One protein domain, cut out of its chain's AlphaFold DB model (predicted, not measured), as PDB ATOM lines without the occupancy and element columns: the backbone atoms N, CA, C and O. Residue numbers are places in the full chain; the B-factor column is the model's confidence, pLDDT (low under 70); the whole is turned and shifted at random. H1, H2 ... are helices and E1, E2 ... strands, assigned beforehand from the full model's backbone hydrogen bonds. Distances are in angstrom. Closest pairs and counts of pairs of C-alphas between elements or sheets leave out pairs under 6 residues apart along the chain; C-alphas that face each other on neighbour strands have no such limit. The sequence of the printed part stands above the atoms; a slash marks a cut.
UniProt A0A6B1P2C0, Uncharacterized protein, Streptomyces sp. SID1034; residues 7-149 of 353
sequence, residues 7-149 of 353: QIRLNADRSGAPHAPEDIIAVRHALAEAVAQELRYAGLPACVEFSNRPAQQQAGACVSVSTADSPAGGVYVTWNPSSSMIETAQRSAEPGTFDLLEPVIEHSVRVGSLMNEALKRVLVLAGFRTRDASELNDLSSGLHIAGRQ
ATOM      1  N   GLN A   7     -21.313 -35.417 -25.029       83.25
ATOM      2  CA  GLN A   7     -22.060 -34.182 -24.802       83.25
ATOM      3  C   GLN A   7     -22.487 -33.512 -26.115       83.25
ATOM      4  O   GLN A   7     -23.584 -32.964 -26.190       83.25
ATOM      5  N   ILE A   8     -21.646 -33.580 -27.155       82.50
ATOM      6  CA  ILE A   8     -21.993 -33.092 -28.498       82.50
ATOM      7  C   ILE A   8     -23.140 -33.933 -29.056       82.50
ATOM      8  O   ILE A   8     -24.115 -33.362 -29.539       82.50
ATOM      9  N   ARG A   9     -23.077 -35.263 -28.897       85.25
ATOM     10  CA  ARG A   9     -24.150 -36.149 -29.358       85.25
ATOM     11  C   ARG A   9     -25.483 -35.851 -28.671       85.25
ATOM     12  O   ARG A   9     -26.475 -35.632 -29.355       85.25
ATOM     13  N   LEU A  10     -25.485 -35.716 -27.343       84.94
ATOM     14  CA  LEU A  10     -26.687 -35.352 -26.582       84.94
ATOM     15  C   LEU A  10     -27.286 -34.004 -27.010       84.94
ATOM     16  O   LEU A  10     -28.506 -33.843 -27.016       84.94
ATOM     17  N   ASN A  11     -26.446 -33.023 -27.345       84.19
ATOM     18  CA  ASN A  11     -26.916 -31.722 -27.812       84.19
ATOM     19  C   ASN A  11     -27.542 -31.821 -29.213       84.19
ATOM     20  O   ASN A  11     -28.594 -31.229 -29.440       84.19
ATOM     21  N   ALA A  12     -26.926 -32.592 -30.110       83.06
ATOM     22  CA  ALA A  12     -27.399 -32.802 -31.476       83.06
ATOM     23  C   ALA A  12     -28.749 -33.546 -31.518       83.06
ATOM     24  O   ALA A  12     -29.657 -33.160 -32.261       83.06
ATOM     25  N   ASP A  13     -28.925 -34.540 -30.638       83.75
ATOM     26  CA  ASP A  13     -30.189 -35.267 -30.471       83.75
ATOM     27  C   ASP A  13     -31.313 -34.328 -30.006       83.75
ATOM     28  O   ASP A  13     -32.426 -34.361 -30.531       83.75
ATOM     29  N   ARG A  14     -31.017 -33.422 -29.062       87.88
ATOM     30  CA  ARG A  14     -31.980 -32.411 -28.589       87.88
ATOM     31  C   ARG A  14     -32.341 -31.378 -29.654       87.88
ATOM     32  O   ARG A  14     -33.457 -30.869 -29.626       87.88
ATOM     33  N   SER A  15     -31.423 -31.057 -30.566       82.62
ATOM     34  CA  SER A  15     -31.671 -30.106 -31.657       82.62
ATOM     35  C   SER A  15     -32.347 -30.735 -32.881       82.62
ATOM     36  O   SER A  15     -32.567 -30.033 -33.863       82.62
ATOM     37  N   GLY A  16     -32.665 -32.036 -32.850       85.50
ATOM     38  CA  GLY A  16     -33.274 -32.741 -33.984       85.50
ATOM     39  C   GLY A  16     -32.309 -33.000 -35.145       85.50
ATOM     40  O   GLY A  16     -32.750 -33.225 -36.267       85.50
ATOM     41  N   ALA A  17     -31.001 -32.974 -34.881       83.44
ATOM     42  CA  ALA A  17     -29.949 -33.253 -35.854       83.44
ATOM     43  C   ALA A  17     -29.091 -34.434 -35.367       83.44
ATOM     44  O   ALA A  17     -27.908 -34.244 -35.079       83.44
ATOM     45  N   PRO A  18     -29.680 -35.635 -35.204       90.19
ATOM     46  CA  PRO A  18     -28.997 -36.764 -34.590       90.19
ATOM     47  C   PRO A  18     -27.748 -37.166 -35.378       90.19
ATOM     48  O   PRO A  18     -27.661 -37.009 -36.602       90.19
ATOM     49  N   HIS A  19     -26.768 -37.712 -34.661       89.94
ATOM     50  CA  HIS A  19     -25.602 -38.323 -35.287       89.94
ATOM     51  C   HIS A  19     -25.873 -39.775 -35.645       89.94
ATOM     52  O   HIS A  19     -26.577 -40.481 -34.924       89.94
ATOM     53  N   ALA A  20     -25.227 -40.237 -36.713       91.56
ATOM     54  CA  ALA A  20     -25.295 -41.628 -37.116       91.56
ATOM     55  C   ALA A  20     -24.755 -42.558 -36.003       91.56
ATOM     56  O   ALA A  20     -23.966 -42.126 -35.145       91.56
ATOM     57  N   PRO A  21     -25.144 -43.844 -36.021       91.69
ATOM     58  CA  PRO A  21     -24.559 -44.869 -35.167       91.69
ATOM     59  C   PRO A  21     -23.023 -44.940 -35.266       91.69
ATOM     60  O   PRO A  21     -22.425 -44.585 -36.285       91.69
ATOM     61  N   GLU A  22     -22.365 -45.388 -34.192       90.50
ATOM     62  CA  GLU A  22     -20.896 -45.358 -34.078       90.50
ATOM     63  C   GLU A  22     -20.187 -46.242 -35.113       90.50
ATOM     64  O   GLU A  22     -19.129 -45.884 -35.621       90.50
ATOM     65  N   ASP A  23     -20.785 -47.381 -35.447       90.44
ATOM     66  CA  ASP A  23     -20.340 -48.296 -36.495       90.44
ATOM     67  C   ASP A  23     -20.398 -47.637 -37.880       90.44
ATOM     68  O   ASP A  23     -19.438 -47.724 -38.647       90.44
ATOM     69  N   ILE A  24     -21.463 -46.888 -38.176       91.62
ATOM     70  CA  ILE A  24     -21.581 -46.125 -39.424       91.62
ATOM     71  C   ILE A  24     -20.526 -45.016 -39.490       91.62
ATOM     72  O   ILE A  24     -19.901 -44.815 -40.533       91.62
ATOM     73  N   ILE A  25     -20.285 -44.308 -38.384       92.31
ATOM     74  CA  ILE A  25     -19.239 -43.278 -38.310       92.31
ATOM     75  C   ILE A  25     -17.850 -43.898 -38.502       92.31
ATOM     76  O   ILE A  25     -17.048 -43.359 -39.265       92.31
ATOM     77  N   ALA A  26     -17.580 -45.054 -37.892       91.12
ATOM     78  CA  ALA A  26     -16.328 -45.783 -38.076       91.12
ATOM     79  C   ALA A  26     -16.098 -46.162 -39.550       91.12
ATOM     80  O   ALA A  26     -15.010 -45.941 -40.084       91.12
ATOM     81  N   VAL A  27     -17.137 -46.651 -40.242       90.69
ATOM     82  CA  VAL A  27     -17.083 -46.947 -41.686       90.69
ATOM     83  C   VAL A  27     -16.796 -45.684 -42.507       90.69
ATOM     84  O   VAL A  27     -15.993 -45.730 -43.440       90.69
ATOM     85  N   ARG A  28     -17.399 -44.538 -42.158       94.44
ATOM     86  CA  ARG A  28     -17.120 -43.253 -42.826       94.44
ATOM     87  C   ARG A  28     -15.675 -42.796 -42.607       94.44
ATOM     88  O   ARG A  28     -15.054 -42.329 -43.553       94.44
ATOM     89  N   HIS A  29     -15.112 -42.975 -41.413       94.31
ATOM     90  CA  HIS A  29     -13.699 -42.674 -41.162       94.31
ATOM     91  C   HIS A  29     -12.757 -43.582 -41.956       94.31
ATOM     92  O   HIS A  29     -11.833 -43.077 -42.588       94.31
ATOM     93  N   ALA A  30     -13.025 -44.889 -42.014       92.12
ATOM     94  CA  ALA A  30     -12.249 -45.805 -42.850       92.12
ATOM     95  C   ALA A  30     -12.315 -45.414 -44.341       92.12
ATOM     96  O   ALA A  30     -11.311 -45.457 -45.055       92.12
ATOM     97  N   LEU A  31     -13.486 -44.970 -44.815       94.25
ATOM     98  CA  LEU A  31     -13.645 -44.433 -46.164       94.25
ATOM     99  C   LEU A  31     -12.838 -43.140 -46.367       94.25
ATOM    100  O   LEU A  31     -12.181 -43.005 -47.395       94.25
ATOM    101  N   ALA A  32     -12.854 -42.214 -45.407       95.88
ATOM    102  CA  ALA A  32     -12.078 -40.976 -45.463       95.88
ATOM    103  C   ALA A  32     -10.565 -41.240 -45.535       95.88
ATOM    104  O   ALA A  32      -9.867 -40.631 -46.346       95.88
ATOM    105  N   GLU A  33     -10.061 -42.191 -44.749       94.88
ATOM    106  CA  GLU A  33      -8.661 -42.618 -44.802       94.88
ATOM    107  C   GLU A  33      -8.300 -43.221 -46.164       94.88
ATOM    108  O   GLU A  33      -7.271 -42.860 -46.739       94.88
ATOM    109  N   ALA A  34      -9.168 -44.072 -46.721       93.75
ATOM    110  CA  ALA A  34      -8.976 -44.636 -48.054       93.75
ATOM    111  C   ALA A  34      -8.942 -43.540 -49.133       93.75
ATOM    112  O   ALA A  34      -8.037 -43.526 -49.961       93.75
ATOM    113  N   VAL A  35      -9.875 -42.585 -49.098       96.06
ATOM    114  CA  VAL A  35      -9.915 -41.433 -50.015       96.06
ATOM    115  C   VAL A  35      -8.622 -40.616 -49.922       96.06
ATOM    116  O   VAL A  35      -7.988 -40.342 -50.940       96.06
ATOM    117  N   ALA A  36      -8.178 -40.271 -48.711       96.62
ATOM    118  CA  ALA A  36      -6.949 -39.506 -48.506       96.62
ATOM    119  C   ALA A  36      -5.690 -40.270 -48.948       96.62
ATOM    120  O   ALA A  36      -4.717 -39.668 -49.402       96.62
ATOM    121  N   GLN A  37      -5.666 -41.595 -48.792       94.88
ATOM    122  CA  GLN A  37      -4.562 -42.435 -49.252       94.88
ATOM    123  C   GLN A  37      -4.480 -42.473 -50.784       94.88
ATOM    124  O   GLN A  37      -3.394 -42.324 -51.336       94.88
ATOM    125  N   GLU A  38      -5.615 -42.602 -51.466       93.81
ATOM    126  CA  GLU A  38      -5.692 -42.669 -52.933       93.81
ATOM    127  C   GLU A  38      -5.311 -41.332 -53.579       93.81
ATOM    128  O   GLU A  38      -4.545 -41.290 -54.540       93.81
ATOM    129  N   LEU A  39      -5.735 -40.212 -52.984       96.56
ATOM    130  CA  LEU A  39      -5.287 -38.880 -53.402       96.56
ATOM    131  C   LEU A  39      -3.766 -38.712 -53.259       96.56
ATOM    132  O   LEU A  39      -3.119 -38.202 -54.174       96.56
ATOM    133  N   ARG A  40      -3.181 -39.202 -52.158       96.38
ATOM    134  CA  ARG A  40      -1.721 -39.197 -51.964       96.38
ATOM    135  C   ARG A  40      -0.998 -40.084 -52.976       96.38
ATOM    136  O   ARG A  40       0.047 -39.676 -53.474       96.38
ATOM    137  N   TYR A  41      -1.548 -41.249 -53.323       89.81
ATOM    138  CA  TYR A  41      -0.994 -42.097 -54.386       89.81
ATOM    139  C   TYR A  41      -1.029 -41.423 -55.760       89.81
ATOM    140  O   TYR A  41      -0.102 -41.600 -56.545       89.81
ATOM    141  N   ALA A  42      -2.036 -40.590 -56.022       91.88
ATOM    142  CA  ALA A  42      -2.104 -39.761 -57.221       91.88
ATOM    143  C   ALA A  42      -1.162 -38.537 -57.191       91.88
ATOM    144  O   ALA A  42      -1.175 -37.732 -58.120       91.88
ATOM    145  N   GLY A  43      -0.354 -38.370 -56.137       96.38
ATOM    146  CA  GLY A  43       0.577 -37.251 -55.984       96.38
ATOM    147  C   GLY A  43      -0.064 -35.959 -55.472       96.38
ATOM    148  O   GLY A  43       0.581 -34.912 -55.498       96.38
ATOM    149  N   LEU A  44      -1.312 -36.006 -54.995       96.50
ATOM    150  CA  LEU A  44      -1.995 -34.849 -54.425       96.50
ATOM    151  C   LEU A  44      -1.797 -34.814 -52.900       96.50
ATOM    152  O   LEU A  44      -2.039 -35.820 -52.227       96.50
ATOM    153  N   PRO A  45      -1.391 -33.672 -52.313       95.62
ATOM    154  CA  PRO A  45      -1.354 -33.539 -50.862       95.62
ATOM    155  C   PRO A  45      -2.778 -33.687 -50.323       95.62
ATOM    156  O   PRO A  45      -3.677 -32.967 -50.753       95.62
ATOM    157  N   ALA A  46      -2.989 -34.628 -49.404       96.00
ATOM    158  CA  ALA A  46      -4.294 -34.877 -48.806       96.00
ATOM    159  C   ALA A  46      -4.171 -35.193 -47.315       96.00
ATOM    160  O   ALA A  46      -3.236 -35.880 -46.890       96.00
ATOM    161  N   CYS A  47      -5.132 -34.716 -46.530       94.06
ATOM    162  CA  CYS A  47      -5.229 -34.970 -45.098       94.06
ATOM    163  C   CYS A  47      -6.679 -35.267 -44.698       94.06
ATOM    164  O   CYS A  47      -7.617 -34.797 -45.341       94.06
ATOM    165  N   VAL A  48      -6.855 -36.072 -43.648       93.56
ATOM    166  CA  VAL A  48      -8.168 -36.311 -43.040       93.56
ATOM    167  C   VAL A  48      -8.357 -35.300 -41.916       93.56
ATOM    168  O   VAL A  48      -7.528 -35.222 -41.006       93.56
ATOM    169  N   GLU A  49      -9.430 -34.522 -41.981       89.56
ATOM    170  CA  GLU A  49      -9.801 -33.589 -40.929       89.56
ATOM    171  C   GLU A  49     -10.430 -34.349 -39.764       89.56
ATOM    172  O   GLU A  49     -11.462 -35.012 -39.892       89.56
ATOM    173  N   PHE A  50      -9.794 -34.231 -38.602       78.00
ATOM    174  CA  PHE A  50     -10.324 -34.735 -37.347       78.00
ATOM    175  C   PHE A  50     -10.790 -33.552 -36.505       78.00
ATOM    176  O   PHE A  50     -10.101 -32.537 -36.423       78.00
ATOM    177  N   SER A  51     -11.904 -33.708 -35.789       65.50
ATOM    178  CA  SER A  51     -12.513 -32.650 -34.966       65.50
ATOM    179  C   SER A  51     -11.556 -32.018 -33.942       65.50
ATOM    180  O   SER A  51     -11.781 -30.900 -33.493       65.50
ATOM    181  N   ASN A  52     -10.475 -32.717 -33.586       62.44
ATOM    182  CA  ASN A  52      -9.499 -32.286 -32.584       62.44
ATOM    183  C   ASN A  52      -8.290 -31.543 -33.181       62.44
ATOM    184  O   ASN A  52      -7.450 -31.048 -32.428       62.44
ATOM    185  N   ARG A  53      -8.154 -31.503 -34.513       62.31
ATOM    186  CA  ARG A  53      -7.076 -30.807 -35.228       62.31
ATOM    187  C   ARG A  53      -7.626 -30.249 -36.543       62.31
ATOM    188  O   ARG A  53      -7.656 -30.994 -37.524       62.31
ATOM    189  N   PRO A  54      -8.055 -28.976 -36.577       61.97
ATOM    190  CA  PRO A  54      -8.519 -28.374 -37.817       61.97
ATOM    191  C   PRO A  54      -7.403 -28.442 -38.864       61.97
ATOM    192  O   PRO A  54      -6.266 -28.042 -38.601       61.97
ATOM    193  N   ALA A  55      -7.734 -28.929 -40.060       62.06
ATOM    194  CA  ALA A  55      -6.800 -29.053 -41.183       62.06
ATOM    195  C   ALA A  55      -6.394 -27.692 -41.786       62.06
ATOM    196  O   ALA A  55      -5.644 -27.636 -42.759       62.06
ATOM    197  N   GLN A  56      -6.862 -26.589 -41.189       61.91
ATOM    198  CA  GLN A  56      -6.806 -25.215 -41.695       61.91
ATOM    199  C   GLN A  56      -5.408 -24.716 -42.087       61.91
ATOM    200  O   GLN A  56      -5.311 -23.720 -42.795       61.91
ATOM    201  N   GLN A  57      -4.330 -25.386 -41.677       68.00
ATOM    202  CA  GLN A  57      -2.965 -24.962 -42.003       68.00
ATOM    203  C   GLN A  57      -2.318 -25.712 -43.174       68.00
ATOM    204  O   GLN A  57      -1.291 -25.254 -43.672       68.00
ATOM    205  N   GLN A  58      -2.879 -26.832 -43.643       84.50
ATOM    206  CA  GLN A  58      -2.254 -27.617 -44.708       84.50
ATOM    207  C   GLN A  58      -2.951 -27.391 -46.051       84.50
ATOM    208  O   GLN A  58      -4.129 -27.704 -46.213       84.50
ATOM    209  N   ALA A  59      -2.201 -26.867 -47.025       90.81
ATOM    210  CA  ALA A  59      -2.654 -26.775 -48.409       90.81
ATOM    211  C   ALA A  59      -2.821 -28.186 -48.996       90.81
ATOM    212  O   ALA A  59      -1.937 -29.033 -48.832       90.81
ATOM    213  N   GLY A  60      -3.931 -28.434 -49.688       95.25
ATOM    214  CA  GLY A  60      -4.222 -29.743 -50.262       95.25
ATOM    215  C   GLY A  60      -5.688 -30.146 -50.182       95.25
ATOM    216  O   GLY A  60      -6.553 -29.367 -49.795       95.25
ATOM    217  N   ALA A  61      -5.969 -31.397 -50.532       96.69
ATOM    218  CA  ALA A  61      -7.279 -31.991 -50.345       96.69
ATOM    219  C   ALA A  61      -7.550 -32.237 -48.854       96.69
ATOM    220  O   ALA A  61      -6.815 -32.962 -48.178       96.69
ATOM    221  N   CYS A  62      -8.623 -31.651 -48.346       95.38
ATOM    222  CA  CYS A  62      -9.126 -31.877 -47.005       95.38
ATOM    223  C   CYS A  62     -10.277 -32.879 -47.079       95.38
ATOM    224  O   CYS A  62     -11.269 -32.636 -47.766       95.38
ATOM    225  N   VAL A  63     -10.133 -34.018 -46.402       96.06
ATOM    226  CA  VAL A  63     -11.154 -35.066 -46.338       96.06
ATOM    227  C   VAL A  63     -11.823 -35.016 -44.970       96.06
ATOM    228  O   VAL A  63     -11.199 -35.362 -43.971       96.06
ATOM    229  N   SER A  64     -13.084 -34.608 -44.904       94.62
ATOM    230  CA  SER A  64     -13.829 -34.475 -43.649       94.62
ATOM    231  C   SER A  64     -14.959 -35.498 -43.546       94.62
ATOM    232  O   SER A  64     -15.485 -35.994 -44.545       94.62
ATOM    233  N   VAL A  65     -15.327 -35.853 -42.314       94.25
ATOM    234  CA  VAL A  65     -16.420 -36.792 -42.029       94.25
ATOM    235  C   VAL A  65     -17.589 -36.035 -41.410       94.25
ATOM    236  O   VAL A  65     -17.510 -35.558 -40.280       94.25
ATOM    237  N   SER A  66     -18.703 -35.972 -42.138       92.44
ATOM    238  CA  SER A  66     -19.993 -35.554 -41.599       92.44
ATOM    239  C   SER A  66     -20.629 -36.723 -40.857       92.44
ATOM    240  O   SER A  66     -20.936 -37.780 -41.424       92.44
ATOM    241  N   THR A  67     -20.846 -36.526 -39.564       92.12
ATOM    242  CA  THR A  67     -21.434 -37.523 -38.671       92.12
ATOM    243  C   THR A  67     -22.956 -37.447 -38.594       92.12
ATOM    244  O   THR A  67     -23.550 -38.207 -37.836       92.12
ATOM    245  N   ALA A  68     -23.597 -36.565 -39.367       91.00
ATOM    246  CA  ALA A  68     -25.051 -36.438 -39.397       91.00
ATOM    247  C   ALA A  68     -25.729 -37.761 -39.803       91.00
ATOM    248  O   ALA A  68     -25.246 -38.465 -40.702       91.00
ATOM    249  N   ASP A  69     -26.850 -38.090 -39.158       90.00
ATOM    250  CA  ASP A  69     -27.738 -39.193 -39.544       90.00
ATOM    251  C   ASP A  69     -28.764 -38.731 -40.587       90.00
ATOM    252  O   ASP A  69     -29.978 -38.768 -40.399       90.00
ATOM    253  N   SER A  70     -28.263 -38.173 -41.683       87.75
ATOM    254  CA  SER A  70     -29.078 -37.655 -42.778       87.75
ATOM    255  C   SER A  70     -28.420 -37.988 -44.119       87.75
ATOM    256  O   SER A  70     -27.271 -38.444 -44.142       87.75
ATOM    257  N   PRO A  71     -29.089 -37.743 -45.261       83.25
ATOM    258  CA  PRO A  71     -28.461 -37.865 -46.578       83.25
ATOM    259  C   PRO A  71     -27.219 -36.972 -46.761       83.25
ATOM    260  O   PRO A  71     -26.375 -37.278 -47.598       83.25
ATOM    261  N   ALA A  72     -27.086 -35.907 -45.958       85.31
ATOM    262  CA  ALA A  72     -25.902 -35.042 -45.882       85.31
ATOM    263  C   ALA A  72     -24.825 -35.564 -44.896       85.31
ATOM    264  O   ALA A  72     -23.824 -34.905 -44.611       85.31
ATOM    265  N   GLY A  73     -25.023 -36.750 -44.324       89.75
ATOM    266  CA  GLY A  73     -23.978 -37.513 -43.657       89.75
ATOM    267  C   GLY A  73     -23.035 -38.159 -44.674       89.75
ATOM    268  O   GLY A  73     -23.443 -38.539 -45.773       89.75
ATOM    269  N   GLY A  74     -21.765 -38.338 -44.316       93.00
ATOM    270  CA  GLY A  74     -20.813 -39.036 -45.183       93.00
ATOM    271  C   GLY A  74     -19.410 -38.460 -45.147       93.00
ATOM    272  O   GLY A  74     -19.002 -37.853 -44.162       93.00
ATOM    273  N   VAL A  75     -18.670 -38.691 -46.226       96.31
ATOM    274  CA  VAL A  75     -17.299 -38.209 -46.402       96.31
ATOM    275  C   VAL A  75     -17.311 -37.098 -47.438       96.31
ATOM    276  O   VAL A  75     -17.907 -37.257 -48.501       96.31
ATOM    277  N   TYR A  76     -16.653 -35.991 -47.127       96.56
ATOM    278  CA  TYR A  76     -16.550 -34.822 -47.986       96.56
ATOM    279  C   TYR A  76     -15.092 -34.553 -48.325       96.56
ATOM    280  O   TYR A  76     -14.207 -34.794 -47.509       96.56
ATOM    281  N   VAL A  77     -14.842 -34.065 -49.535       97.06
ATOM    282  CA  VAL A  77     -13.512 -33.668 -49.992       97.06
ATOM    283  C   VAL A  77     -13.581 -32.248 -50.520       97.06
ATOM    284  O   VAL A  77     -14.338 -31.962 -51.446       97.06
ATOM    285  N   THR A  78     -12.771 -31.365 -49.955       95.44
ATOM    286  CA  THR A  78     -12.624 -29.980 -50.408       95.44
ATOM    287  C   THR A  78     -11.167 -29.692 -50.733       95.44
ATOM    288  O   THR A  78     -10.256 -30.312 -50.184       95.44
ATOM    289  N   TRP A  79     -10.920 -28.755 -51.644       95.88
ATOM    290  CA  TRP A  79      -9.579 -28.215 -51.834       95.88
ATOM    291  C   TRP A  79      -9.326 -27.071 -50.850       95.88
ATOM    292  O   TRP A  79     -10.040 -26.069 -50.868       95.88
ATOM    293  N   ASN A  80      -8.293 -27.208 -50.018       93.56
ATOM    294  CA  ASN A  80      -7.789 -26.143 -49.164       93.56
ATOM    295  C   ASN A  80      -6.632 -25.414 -49.879       93.56
ATOM    296  O   ASN A  80      -5.563 -26.013 -50.066       93.56
ATOM    297  N   PRO A  81      -6.813 -24.151 -50.313       91.38
ATOM    298  CA  PRO A  81      -5.739 -23.375 -50.924       91.38
ATOM    299  C   PRO A  81      -4.618 -23.061 -49.919       91.38
ATOM    300  O   PRO A  81      -4.755 -23.251 -48.712       91.38
ATOM    301  N   SER A  82      -3.474 -22.581 -50.413       91.06
ATOM    302  CA  SER A  82      -2.372 -22.174 -49.535       91.06
ATOM    303  C   SER A  82      -2.760 -20.985 -48.656       91.06
ATOM    304  O   SER A  82      -3.528 -20.117 -49.075       91.06
ATOM    305  N   SER A  83      -2.154 -20.888 -47.468       88.88
ATOM    306  CA  SER A  83      -2.339 -19.746 -46.559       88.88
ATOM    307  C   SER A  83      -2.088 -18.406 -47.253       88.88
ATOM    308  O   SER A  83      -2.880 -17.485 -47.109       88.88
ATOM    309  N   SER A  84      -1.061 -18.325 -48.104       89.81
ATOM    310  CA  SER A  84      -0.757 -17.126 -48.894       89.81
ATOM    311  C   SER A  84      -1.896 -16.700 -49.828       89.81
ATOM    312  O   SER A  84      -2.159 -15.506 -49.977       89.81
ATOM    313  N   MET A  85      -2.588 -17.657 -50.453       88.00
ATOM    314  CA  MET A  85      -3.728 -17.381 -51.327       88.00
ATOM    315  C   MET A  85      -4.942 -16.950 -50.499       88.00
ATOM    316  O   MET A  85      -5.599 -15.979 -50.863       88.00
ATOM    317  N   ILE A  86      -5.186 -17.615 -49.363       88.12
ATOM    318  CA  ILE A  86      -6.262 -17.268 -48.424       88.12
ATOM    319  C   ILE A  86      -6.077 -15.843 -47.893       88.12
ATOM    320  O   ILE A  86      -6.992 -15.035 -47.998       88.12
ATOM    321  N   GLU A  87      -4.894 -15.505 -47.381       88.56
ATOM    322  CA  GLU A  87      -4.586 -14.173 -46.842       88.56
ATOM    323  C   GLU A  87      -4.721 -13.073 -47.896       88.56
ATOM    324  O   GLU A  87      -5.164 -11.965 -47.598       88.56
ATOM    325  N   THR A  88      -4.330 -13.362 -49.139       87.00
ATOM    326  CA  THR A  88      -4.433 -12.388 -50.231       87.00
ATOM    327  C   THR A  88      -5.891 -12.174 -50.627       87.00
ATOM    328  O   THR A  88      -6.307 -11.027 -50.764       87.00
ATOM    329  N   ALA A  89      -6.689 -13.241 -50.713       84.94
ATOM    330  CA  ALA A  89      -8.122 -13.124 -50.970       84.94
ATOM    331  C   ALA A  89      -8.857 -12.403 -49.822       84.94
ATOM    332  O   ALA A  89      -9.743 -11.592 -50.073       84.94
ATOM    333  N   GLN A  90      -8.462 -12.647 -48.566       85.06
ATOM    334  CA  GLN A  90      -9.020 -11.977 -47.388       85.06
ATOM    335  C   GLN A  90      -8.709 -10.478 -47.360       85.06
ATOM    336  O   GLN A  90      -9.614  -9.693 -47.097       85.06
ATOM    337  N   ARG A  91      -7.470 -10.072 -47.675       85.31
ATOM    338  CA  ARG A  91      -7.094  -8.649 -47.797       85.31
ATOM    339  C   ARG A  91      -7.923  -7.926 -48.860       85.31
ATOM    340  O   ARG A  91      -8.339  -6.795 -48.650       85.31
ATOM    341  N   SER A  92      -8.213  -8.592 -49.976       80.12
ATOM    342  CA  SER A  92      -9.102  -8.057 -51.015       80.12
ATOM    343  C   SER A  92     -10.571  -7.966 -50.582       80.12
ATOM    344  O   SER A  92     -11.337  -7.217 -51.179       80.12
ATOM    345  N   ALA A  93     -10.975  -8.695 -49.539       78.44
ATOM    346  CA  ALA A  93     -12.345  -8.732 -49.036       78.44
ATOM    347  C   ALA A  93     -12.595  -7.807 -47.826       78.44
ATOM    348  O   ALA A  93     -13.625  -7.937 -47.160       78.44
ATOM    349  N   GLU A  94     -11.673  -6.888 -47.512       80.88
ATOM    350  CA  GLU A  94     -11.824  -5.973 -46.376       80.88
ATOM    351  C   GLU A  94     -13.059  -5.049 -46.519       80.88
ATOM    352  O   GLU A  94     -13.419  -4.628 -47.628       80.88
ATOM    353  N   PRO A  95     -13.746  -4.714 -45.404       71.19
ATOM    354  CA  PRO A  95     -14.933  -3.863 -45.436       71.19
ATOM    355  C   PRO A  95     -14.618  -2.482 -46.034       71.19
ATOM    356  O   PRO A  95     -13.901  -1.687 -45.434       71.19
ATOM    357  N   GLY A  96     -15.187  -2.188 -47.207       73.50
ATOM    358  CA  GLY A  96     -14.998  -0.921 -47.930       73.50
ATOM    359  C   GLY A  96     -14.360  -1.062 -49.315       73.50
ATOM    360  O   GLY A  96     -14.464  -0.133 -50.112       73.50
ATOM    361  N   THR A  97     -13.775  -2.220 -49.626       64.94
ATOM    362  CA  THR A  97     -13.156  -2.534 -50.931       64.94
ATOM    363  C   THR A  97     -13.653  -3.852 -51.523       64.94
ATOM    364  O   THR A  97     -13.048  -4.365 -52.456       64.94
ATOM    365  N   PHE A  98     -14.737  -4.421 -50.981       71.50
ATOM    366  CA  PHE A  98     -15.280  -5.698 -51.438       71.50
ATOM    367  C   PHE A  98     -15.845  -5.572 -52.859       71.50
ATOM    368  O   PHE A  98     -16.999  -5.185 -53.050       71.50
ATOM    369  N   ASP A  99     -15.021  -5.912 -53.843       75.06
ATOM    370  CA  ASP A  99     -15.425  -6.122 -55.224       75.06
ATOM    371  C   ASP A  99     -15.289  -7.612 -55.553       75.06
ATOM    372  O   ASP A  99     -14.197  -8.177 -55.551       75.06
ATOM    373  N   LEU A 100     -16.415  -8.269 -55.838       67.81
ATOM    374  CA  LEU A 100     -16.427  -9.670 -56.277       67.81
ATOM    375  C   LEU A 100     -15.704  -9.866 -57.619       67.81
ATOM    376  O   LEU A 100     -15.354 -10.998 -57.949       67.81
ATOM    377  N   LEU A 101     -15.495  -8.786 -58.378       75.38
ATOM    378  CA  LEU A 101     -14.744  -8.765 -59.630       75.38
ATOM    379  C   LEU A 101     -13.246  -8.505 -59.419       75.38
ATOM    380  O   LEU A 101     -12.511  -8.399 -60.401       75.38
ATOM    381  N   GLU A 102     -12.774  -8.422 -58.170       81.50
ATOM    382  CA  GLU A 102     -11.348  -8.299 -57.890       81.50
ATOM    383  C   GLU A 102     -10.608  -9.525 -58.470       81.50
ATOM    384  O   GLU A 102     -10.901 -10.665 -58.075       81.50
ATOM    385  N   PRO A 103      -9.618  -9.339 -59.369       85.50
ATOM    386  CA  PRO A 103      -8.976 -10.441 -60.091       85.50
ATOM    387  C   PRO A 103      -8.390 -11.535 -59.189       85.50
ATOM    388  O   PRO A 103      -8.311 -12.698 -59.580       85.50
ATOM    389  N   VAL A 104      -7.982 -11.180 -57.966       85.75
ATOM    390  CA  VAL A 104      -7.462 -12.123 -56.964       85.75
ATOM    391  C   VAL A 104      -8.547 -13.085 -56.477       85.75
ATOM    392  O   VAL A 104      -8.296 -14.288 -56.356       85.75
ATOM    393  N   ILE A 105      -9.751 -12.573 -56.207       84.19
ATOM    394  CA  ILE A 105     -10.881 -13.380 -55.740       84.19
ATOM    395  C   ILE A 105     -11.301 -14.325 -56.865       84.19
ATOM    396  O   ILE A 105     -11.365 -15.538 -56.637       84.19
ATOM    397  N   GLU A 106     -11.465 -13.798 -58.084       88.31
ATOM    398  CA  GLU A 106     -11.782 -14.589 -59.279       88.31
ATOM    399  C   GLU A 106     -10.746 -15.699 -59.510       88.31
ATOM    400  O   GLU A 106     -11.101 -16.864 -59.717       88.31
ATOM    401  N   HIS A 107      -9.454 -15.370 -59.409       88.31
ATOM    402  CA  HIS A 107      -8.379 -16.342 -59.561       88.31
ATOM    403  C   HIS A 107      -8.467 -17.467 -58.522       88.31
ATOM    404  O   HIS A 107      -8.368 -18.640 -58.888       88.31
ATOM    405  N   SER A 108      -8.701 -17.142 -57.243       87.81
ATOM    406  CA  SER A 108      -8.806 -18.154 -56.181       87.81
ATOM    407  C   SER A 108      -9.995 -19.099 -56.392       87.81
ATOM    408  O   SER A 108      -9.847 -20.318 -56.271       87.81
ATOM    409  N   VAL A 109     -11.149 -18.556 -56.801       88.88
ATOM    410  CA  VAL A 109     -12.361 -19.330 -57.104       88.88
ATOM    411  C   VAL A 109     -12.108 -20.254 -58.292       88.88
ATOM    412  O   VAL A 109     -12.442 -21.441 -58.248       88.88
ATOM    413  N   ARG A 110     -11.454 -19.741 -59.341       92.19
ATOM    414  CA  ARG A 110     -11.120 -20.522 -60.535       92.19
ATOM    415  C   ARG A 110     -10.154 -21.662 -60.223       92.19
ATOM    416  O   ARG A 110     -10.378 -22.778 -60.689       92.19
ATOM    417  N   VAL A 111      -9.120 -21.414 -59.418       93.06
ATOM    418  CA  VAL A 111      -8.193 -22.463 -58.961       93.06
ATOM    419  C   VAL A 111      -8.934 -23.508 -58.129       93.06
ATOM    420  O   VAL A 111      -8.787 -24.698 -58.397       93.06
ATOM    421  N   GLY A 112      -9.776 -23.094 -57.178       91.56
ATOM    422  CA  GLY A 112     -10.580 -24.016 -56.370       91.56
ATOM    423  C   GLY A 112     -11.480 -24.920 -57.218       91.56
ATOM    424  O   GLY A 112     -11.526 -26.128 -56.993       91.56
ATOM    425  N   SER A 113     -12.131 -24.363 -58.243       91.19
ATOM    426  CA  SER A 113     -12.960 -25.121 -59.191       91.19
ATOM    427  C   SER A 113     -12.145 -26.146 -59.993       91.19
ATOM    428  O   SER A 113     -12.506 -27.323 -60.038       91.19
ATOM    429  N   LEU A 114     -10.998 -25.737 -60.551       95.25
ATOM    430  CA  LEU A 114     -10.100 -26.638 -61.284       95.25
ATOM    431  C   LEU A 114      -9.585 -27.781 -60.400       95.25
ATOM    432  O   LEU A 114      -9.538 -28.930 -60.840       95.25
ATOM    433  N   MET A 115      -9.233 -27.482 -59.148       96.69
ATOM    434  CA  MET A 115      -8.764 -28.494 -58.204       96.69
ATOM    435  C   MET A 115      -9.882 -29.447 -57.782       96.69
ATOM    436  O   MET A 115      -9.651 -30.651 -57.745       96.69
ATOM    437  N   ASN A 116     -11.102 -28.960 -57.540       94.25
ATOM    438  CA  ASN A 116     -12.247 -29.828 -57.253       94.25
ATOM    439  C   ASN A 116     -12.546 -30.787 -58.417       94.25
ATOM    440  O   ASN A 116     -12.761 -31.975 -58.190       94.25
ATOM    441  N   GLU A 117     -12.484 -30.314 -59.664       92.50
ATOM    442  CA  GLU A 117     -12.659 -31.173 -60.841       92.50
ATOM    443  C   GLU A 117     -11.527 -32.210 -60.971       92.50
ATOM    444  O   GLU A 117     -11.776 -33.381 -61.270       92.50
ATOM    445  N   ALA A 118     -10.279 -31.827 -60.678       95.44
ATOM    446  CA  ALA A 118      -9.158 -32.764 -60.640       95.44
ATOM    447  C   ALA A 118      -9.351 -33.847 -59.562       95.44
ATOM    448  O   ALA A 118      -9.206 -35.037 -59.853       95.44
ATOM    449  N   LEU A 119      -9.746 -33.457 -58.344       96.75
ATOM    450  CA  LEU A 119     -10.051 -34.379 -57.244       96.75
ATOM    451  C   LEU A 119     -11.167 -35.353 -57.629       96.75
ATOM    452  O   LEU A 119     -11.026 -36.559 -57.428       96.75
ATOM    453  N   LYS A 120     -12.242 -34.851 -58.248       94.88
ATOM    454  CA  LYS A 120     -13.362 -35.662 -58.740       94.88
ATOM    455  C   LYS A 120     -12.869 -36.728 -59.708       94.88
ATOM    456  O   LYS A 120     -13.154 -37.909 -59.524       94.88
ATOM    457  N   ARG A 121     -12.071 -36.343 -60.706       87.88
ATOM    458  CA  ARG A 121     -11.526 -37.279 -61.703       87.88
ATOM    459  C   ARG A 121     -10.632 -38.339 -61.076       87.88
ATOM    460  O   ARG A 121     -10.826 -39.516 -61.370       87.88
ATOM    461  N   VAL A 122      -9.705 -37.947 -60.202       91.06
ATOM    462  CA  VAL A 122      -8.807 -38.885 -59.508       91.06
ATOM    463  C   VAL A 122      -9.603 -39.885 -58.676       91.06
ATOM    464  O   VAL A 122      -9.395 -41.088 -58.799       91.06
ATOM    465  N   LEU A 123     -10.560 -39.413 -57.877       93.50
ATOM    466  CA  LEU A 123     -11.360 -40.282 -57.017       93.50
ATOM    467  C   LEU A 123     -12.256 -41.222 -57.821       93.50
ATOM    468  O   LEU A 123     -12.375 -42.395 -57.482       93.50
ATOM    469  N   VAL A 124     -12.843 -40.753 -58.921       87.06
ATOM    470  CA  VAL A 124     -13.622 -41.630 -59.800       87.06
ATOM    471  C   VAL A 124     -12.729 -42.671 -60.485       87.06
ATOM    472  O   VAL A 124     -13.149 -43.817 -60.623       87.06
ATOM    473  N   LEU A 125     -11.503 -42.315 -60.886       80.69
ATOM    474  CA  LEU A 125     -10.526 -43.271 -61.424       80.69
ATOM    475  C   LEU A 125     -10.083 -44.299 -60.373       80.69
ATOM    476  O   LEU A 125      -9.928 -45.469 -60.707       80.69
ATOM    477  N   ALA A 126      -9.969 -43.888 -59.108       83.12
ATOM    478  CA  ALA A 126      -9.729 -44.769 -57.963       83.12
ATOM    479  C   ALA A 126     -10.974 -45.585 -57.544       83.12
ATOM    480  O   ALA A 126     -10.966 -46.285 -56.531       83.12
ATOM    481  N   GLY A 127     -12.064 -45.503 -58.314       82.81
ATOM    482  CA  GLY A 127     -13.271 -46.290 -58.094       82.81
ATOM    483  C   GLY A 127     -14.152 -45.770 -56.961       82.81
ATOM    484  O   GLY A 127     -14.911 -46.545 -56.391       82.81
ATOM    485  N   PHE A 128     -14.095 -44.486 -56.606       90.06
ATOM    486  CA  PHE A 128     -15.057 -43.872 -55.686       90.06
ATOM    487  C   PHE A 128     -16.270 -43.298 -56.422       90.06
ATOM    488  O   PHE A 128     -16.195 -42.826 -57.558       90.06
ATOM    489  N   ARG A 129     -17.427 -43.319 -55.754       88.75
ATOM    490  CA  ARG A 129     -18.622 -42.591 -56.188       88.75
ATOM    491  C   ARG A 129     -18.566 -41.184 -55.622       88.75
ATOM    492  O   ARG A 129     -18.727 -41.003 -54.418       88.75
ATOM    493  N   THR A 130     -18.371 -40.216 -56.502       93.00
ATOM    494  CA  THR A 130     -18.355 -38.793 -56.165       93.00
ATOM    495  C   THR A 130     -19.646 -38.124 -56.625       93.00
ATOM    496  O   THR A 130     -20.120 -38.419 -57.724       93.00
ATOM    497  N   ARG A 131     -20.169 -37.189 -55.837       92.12
ATOM    498  CA  ARG A 131     -21.221 -36.237 -56.225       92.12
ATOM    499  C   ARG A 131     -20.793 -34.835 -55.832       92.12
ATOM    500  O   ARG A 131     -19.950 -34.699 -54.943       92.12
ATOM    501  N   ASP A 132     -21.354 -33.815 -56.464       93.31
ATOM    502  CA  ASP A 132     -21.091 -32.454 -56.005       93.31
ATOM    503  C   ASP A 132     -21.809 -32.254 -54.664       93.31
ATOM    504  O   ASP A 132     -22.969 -32.636 -54.498       93.31
ATOM    505  N   ALA A 133     -21.105 -31.727 -53.661       92.62
ATOM    506  CA  ALA A 133     -21.649 -31.615 -52.306       92.62
ATOM    507  C   ALA A 133     -22.906 -30.726 -52.256       92.62
ATOM    508  O   ALA A 133     -23.800 -30.975 -51.444       92.62
ATOM    509  N   SER A 134     -23.000 -29.762 -53.178       90.94
ATOM    510  CA  SER A 134     -24.161 -28.894 -53.362       90.94
ATOM    511  C   SER A 134     -25.427 -29.649 -53.772       90.94
ATOM    512  O   SER A 134     -26.516 -29.187 -53.471       90.94
ATOM    513  N   GLU A 135     -25.320 -30.831 -54.394       87.62
ATOM    514  CA  GLU A 135     -26.492 -31.666 -54.715       87.62
ATOM    515  C   GLU A 135     -27.186 -32.216 -53.457       87.62
ATOM    516  O   GLU A 135     -28.350 -32.610 -53.510       87.62
ATOM    517  N   LEU A 136     -26.469 -32.287 -52.330       87.62
ATOM    518  CA  LEU A 136     -27.002 -32.766 -51.050       87.62
ATOM    519  C   LEU A 136     -27.385 -31.620 -50.114       87.62
ATOM    520  O   LEU A 136     -28.264 -31.787 -49.268       87.62
ATOM    521  N   ASN A 137     -26.682 -30.496 -50.218       84.88
ATOM    522  CA  ASN A 137     -26.881 -29.315 -49.396       84.88
ATOM    523  C   ASN A 137     -26.261 -28.104 -50.100       84.88
ATOM    524  O   ASN A 137     -25.039 -28.046 -50.220       84.88
ATOM    525  N   ASP A 138     -27.078 -27.118 -50.471       85.62
ATOM    526  CA  ASP A 138     -26.663 -25.904 -51.194       85.62
ATOM    527  C   ASP A 138     -25.532 -25.116 -50.507       85.62
ATOM    528  O   ASP A 138     -24.813 -24.356 -51.152       85.62
ATOM    529  N   LEU A 139     -25.349 -25.299 -49.195       84.31
ATOM    530  CA  LEU A 139     -24.295 -24.649 -48.413       84.31
ATOM    531  C   LEU A 139     -22.974 -25.434 -48.386       84.31
ATOM    532  O   LEU A 139     -21.973 -24.938 -47.871       84.31
ATOM    533  N   SER A 140     -22.965 -26.671 -48.879       85.06
ATOM    534  CA  SER A 140     -21.783 -27.531 -48.877       85.06
ATOM    535  C   SER A 140     -20.984 -27.348 -50.162       85.06
ATOM    536  O   SER A 140     -21.501 -27.510 -51.265       85.06
ATOM    537  N   SER A 141     -19.695 -27.048 -50.018       88.38
ATOM    538  CA  SER A 141     -18.751 -26.986 -51.133       88.38
ATOM    539  C   SER A 141     -17.949 -28.285 -51.259       88.38
ATOM    540  O   SER A 141     -17.847 -29.075 -50.318       88.38
ATOM    541  N   GLY A 142     -17.371 -28.513 -52.440       93.38
ATOM    542  CA  GLY A 142     -16.534 -29.678 -52.722       93.38
ATOM    543  C   GLY A 142     -17.319 -30.907 -53.175       93.38
ATOM    544  O   GLY A 142     -18.336 -30.801 -53.860       93.38
ATOM    545  N   LEU A 143     -16.807 -32.083 -52.825       96.31
ATOM    546  CA  LEU A 143     -17.277 -33.376 -53.313       96.31
ATOM    547  C   LEU A 143     -17.794 -34.227 -52.156       96.31
ATOM    548  O   LEU A 143     -17.112 -34.374 -51.148       96.31
ATOM    549  N   HIS A 144     -18.954 -34.853 -52.325       95.94
ATOM    550  CA  HIS A 144     -19.433 -35.918 -51.447       95.94
ATOM    551  C   HIS A 144     -18.998 -37.283 -51.975       95.94
ATOM    552  O   HIS A 144     -19.144 -37.579 -53.164       95.94
ATOM    553  N   ILE A 145     -18.487 -38.133 -51.086       95.69
ATOM    554  CA  ILE A 145     -18.066 -39.497 -51.394       95.69
ATOM    555  C   ILE A 145     -19.110 -40.470 -50.852       95.69
ATOM    556  O   ILE A 145     -19.137 -40.808 -49.669       95.69
ATOM    557  N   ALA A 146     -19.935 -40.992 -51.756       87.19
ATOM    558  CA  ALA A 146     -21.004 -41.945 -51.452       87.19
ATOM    559  C   ALA A 146     -20.496 -43.394 -51.247       87.19
ATOM    560  O   ALA A 146     -21.267 -44.358 -51.312       87.19
ATOM    561  N   GLY A 147     -19.186 -43.574 -51.065       86.50
ATOM    562  CA  GLY A 147     -18.505 -44.866 -50.956       86.50
ATOM    563  C   GLY A 147     -17.729 -45.262 -52.211       86.50
ATOM    564  O   GLY A 147     -17.637 -44.506 -53.179       86.50
ATOM    565  N   ARG A 148     -17.165 -46.474 -52.201       81.19
ATOM    566  CA  ARG A 148     -16.583 -47.077 -53.407       81.19
ATOM    567  C   ARG A 148     -17.696 -47.445 -54.394       81.19
ATOM    568  O   ARG A 148     -18.826 -47.747 -54.002       81.19
ATOM    569  N   GLN A 149     -17.395 -47.366 -55.683       75.12
ATOM    570  CA  GLN A 149     -18.237 -47.921 -56.728       75.12
ATOM    571  C   GLN A 149     -18.427 -49.419 -56.472       75.12
ATOM    572  O   GLN A 149     -17.530 -50.063 -55.920       75.12
TER     573      GLN A 149
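What this domain is: This is residues 7 to 149 of the 353 residues of an uncharacterized protein of Streptomyces sp. SID1034 (UniProt A0A6B1P2C0). A strongly twisted, curled sheet of five strands has the long helices H2 and H4 on one face, set in a corner where residues 35 to 39 meet 119 to 123. Past the sheet, H3 and the start of H4 form a helical hairpin, and the small helix H1 lies off by itself. The 143 printed residues have four named helices and five named strands, in the order H1 H2 E1 E2 E3 H3 H4 E4 E5; the mixed sheet runs E1 E2 E3 E5 E4. The class is mixed, helices and strands; the whole is compact, radius of gyration of the C-alphas 16.5 A, spans 47 by 39 by 27 A.

Where its parts are: H1 is residues 7 to 14, from C-alpha 7 at (-22.060, -34.182, -24.802); H2 is 22 to 41, 28.6 A. E1 is 46 to 48, E2 60 to 66, 18.9 A, and E3 74 to 80, 18.8 A. H3 is 83 to 92, H4 103 to 125, 32.9 A, E4 128 to 132, and E5 143 to 148, ending at (-16.583, -47.077, -53.407).

How they stand to each other: E1 and E2 are parallel, N 47 to O 61 2.9 A. The hairpin E2 and E3 is antiparallel, N 62 to O 78 2.8 A, as are E3 and E5, N 145 to O 75 2.8 A, and the hairpin E5 and E4, N 129 to O 147 2.8 A. E3, H3 H4, E4 is a split strand-helix-strand unit, E5 lying between its strands, with a right-handed crossover. H2 and H4 make two layers with the sheet, helices on one face. They touch about perpendicular, 77 degrees, closest C-alphas Leu 39 and Val 122, 7.0 A. H3 and H4 touch at a steep tilt of 39 degrees, opposite ways, closest C-alphas Ala 89 and Ile 105, 5.5 A. H1 and H2 are apart. Every O i to N i+4 pair is within hydrogen-bond range in H1, H2, H3 and H4.

The domain as a whole: The C-alphas farthest apart, Asp 23 and Gly 96, are 49.0 A apart. The printed part has no cut; the link E1 to E2 is long. Residues 51 to 57, 97 and 100 are under 70 in pLDDT.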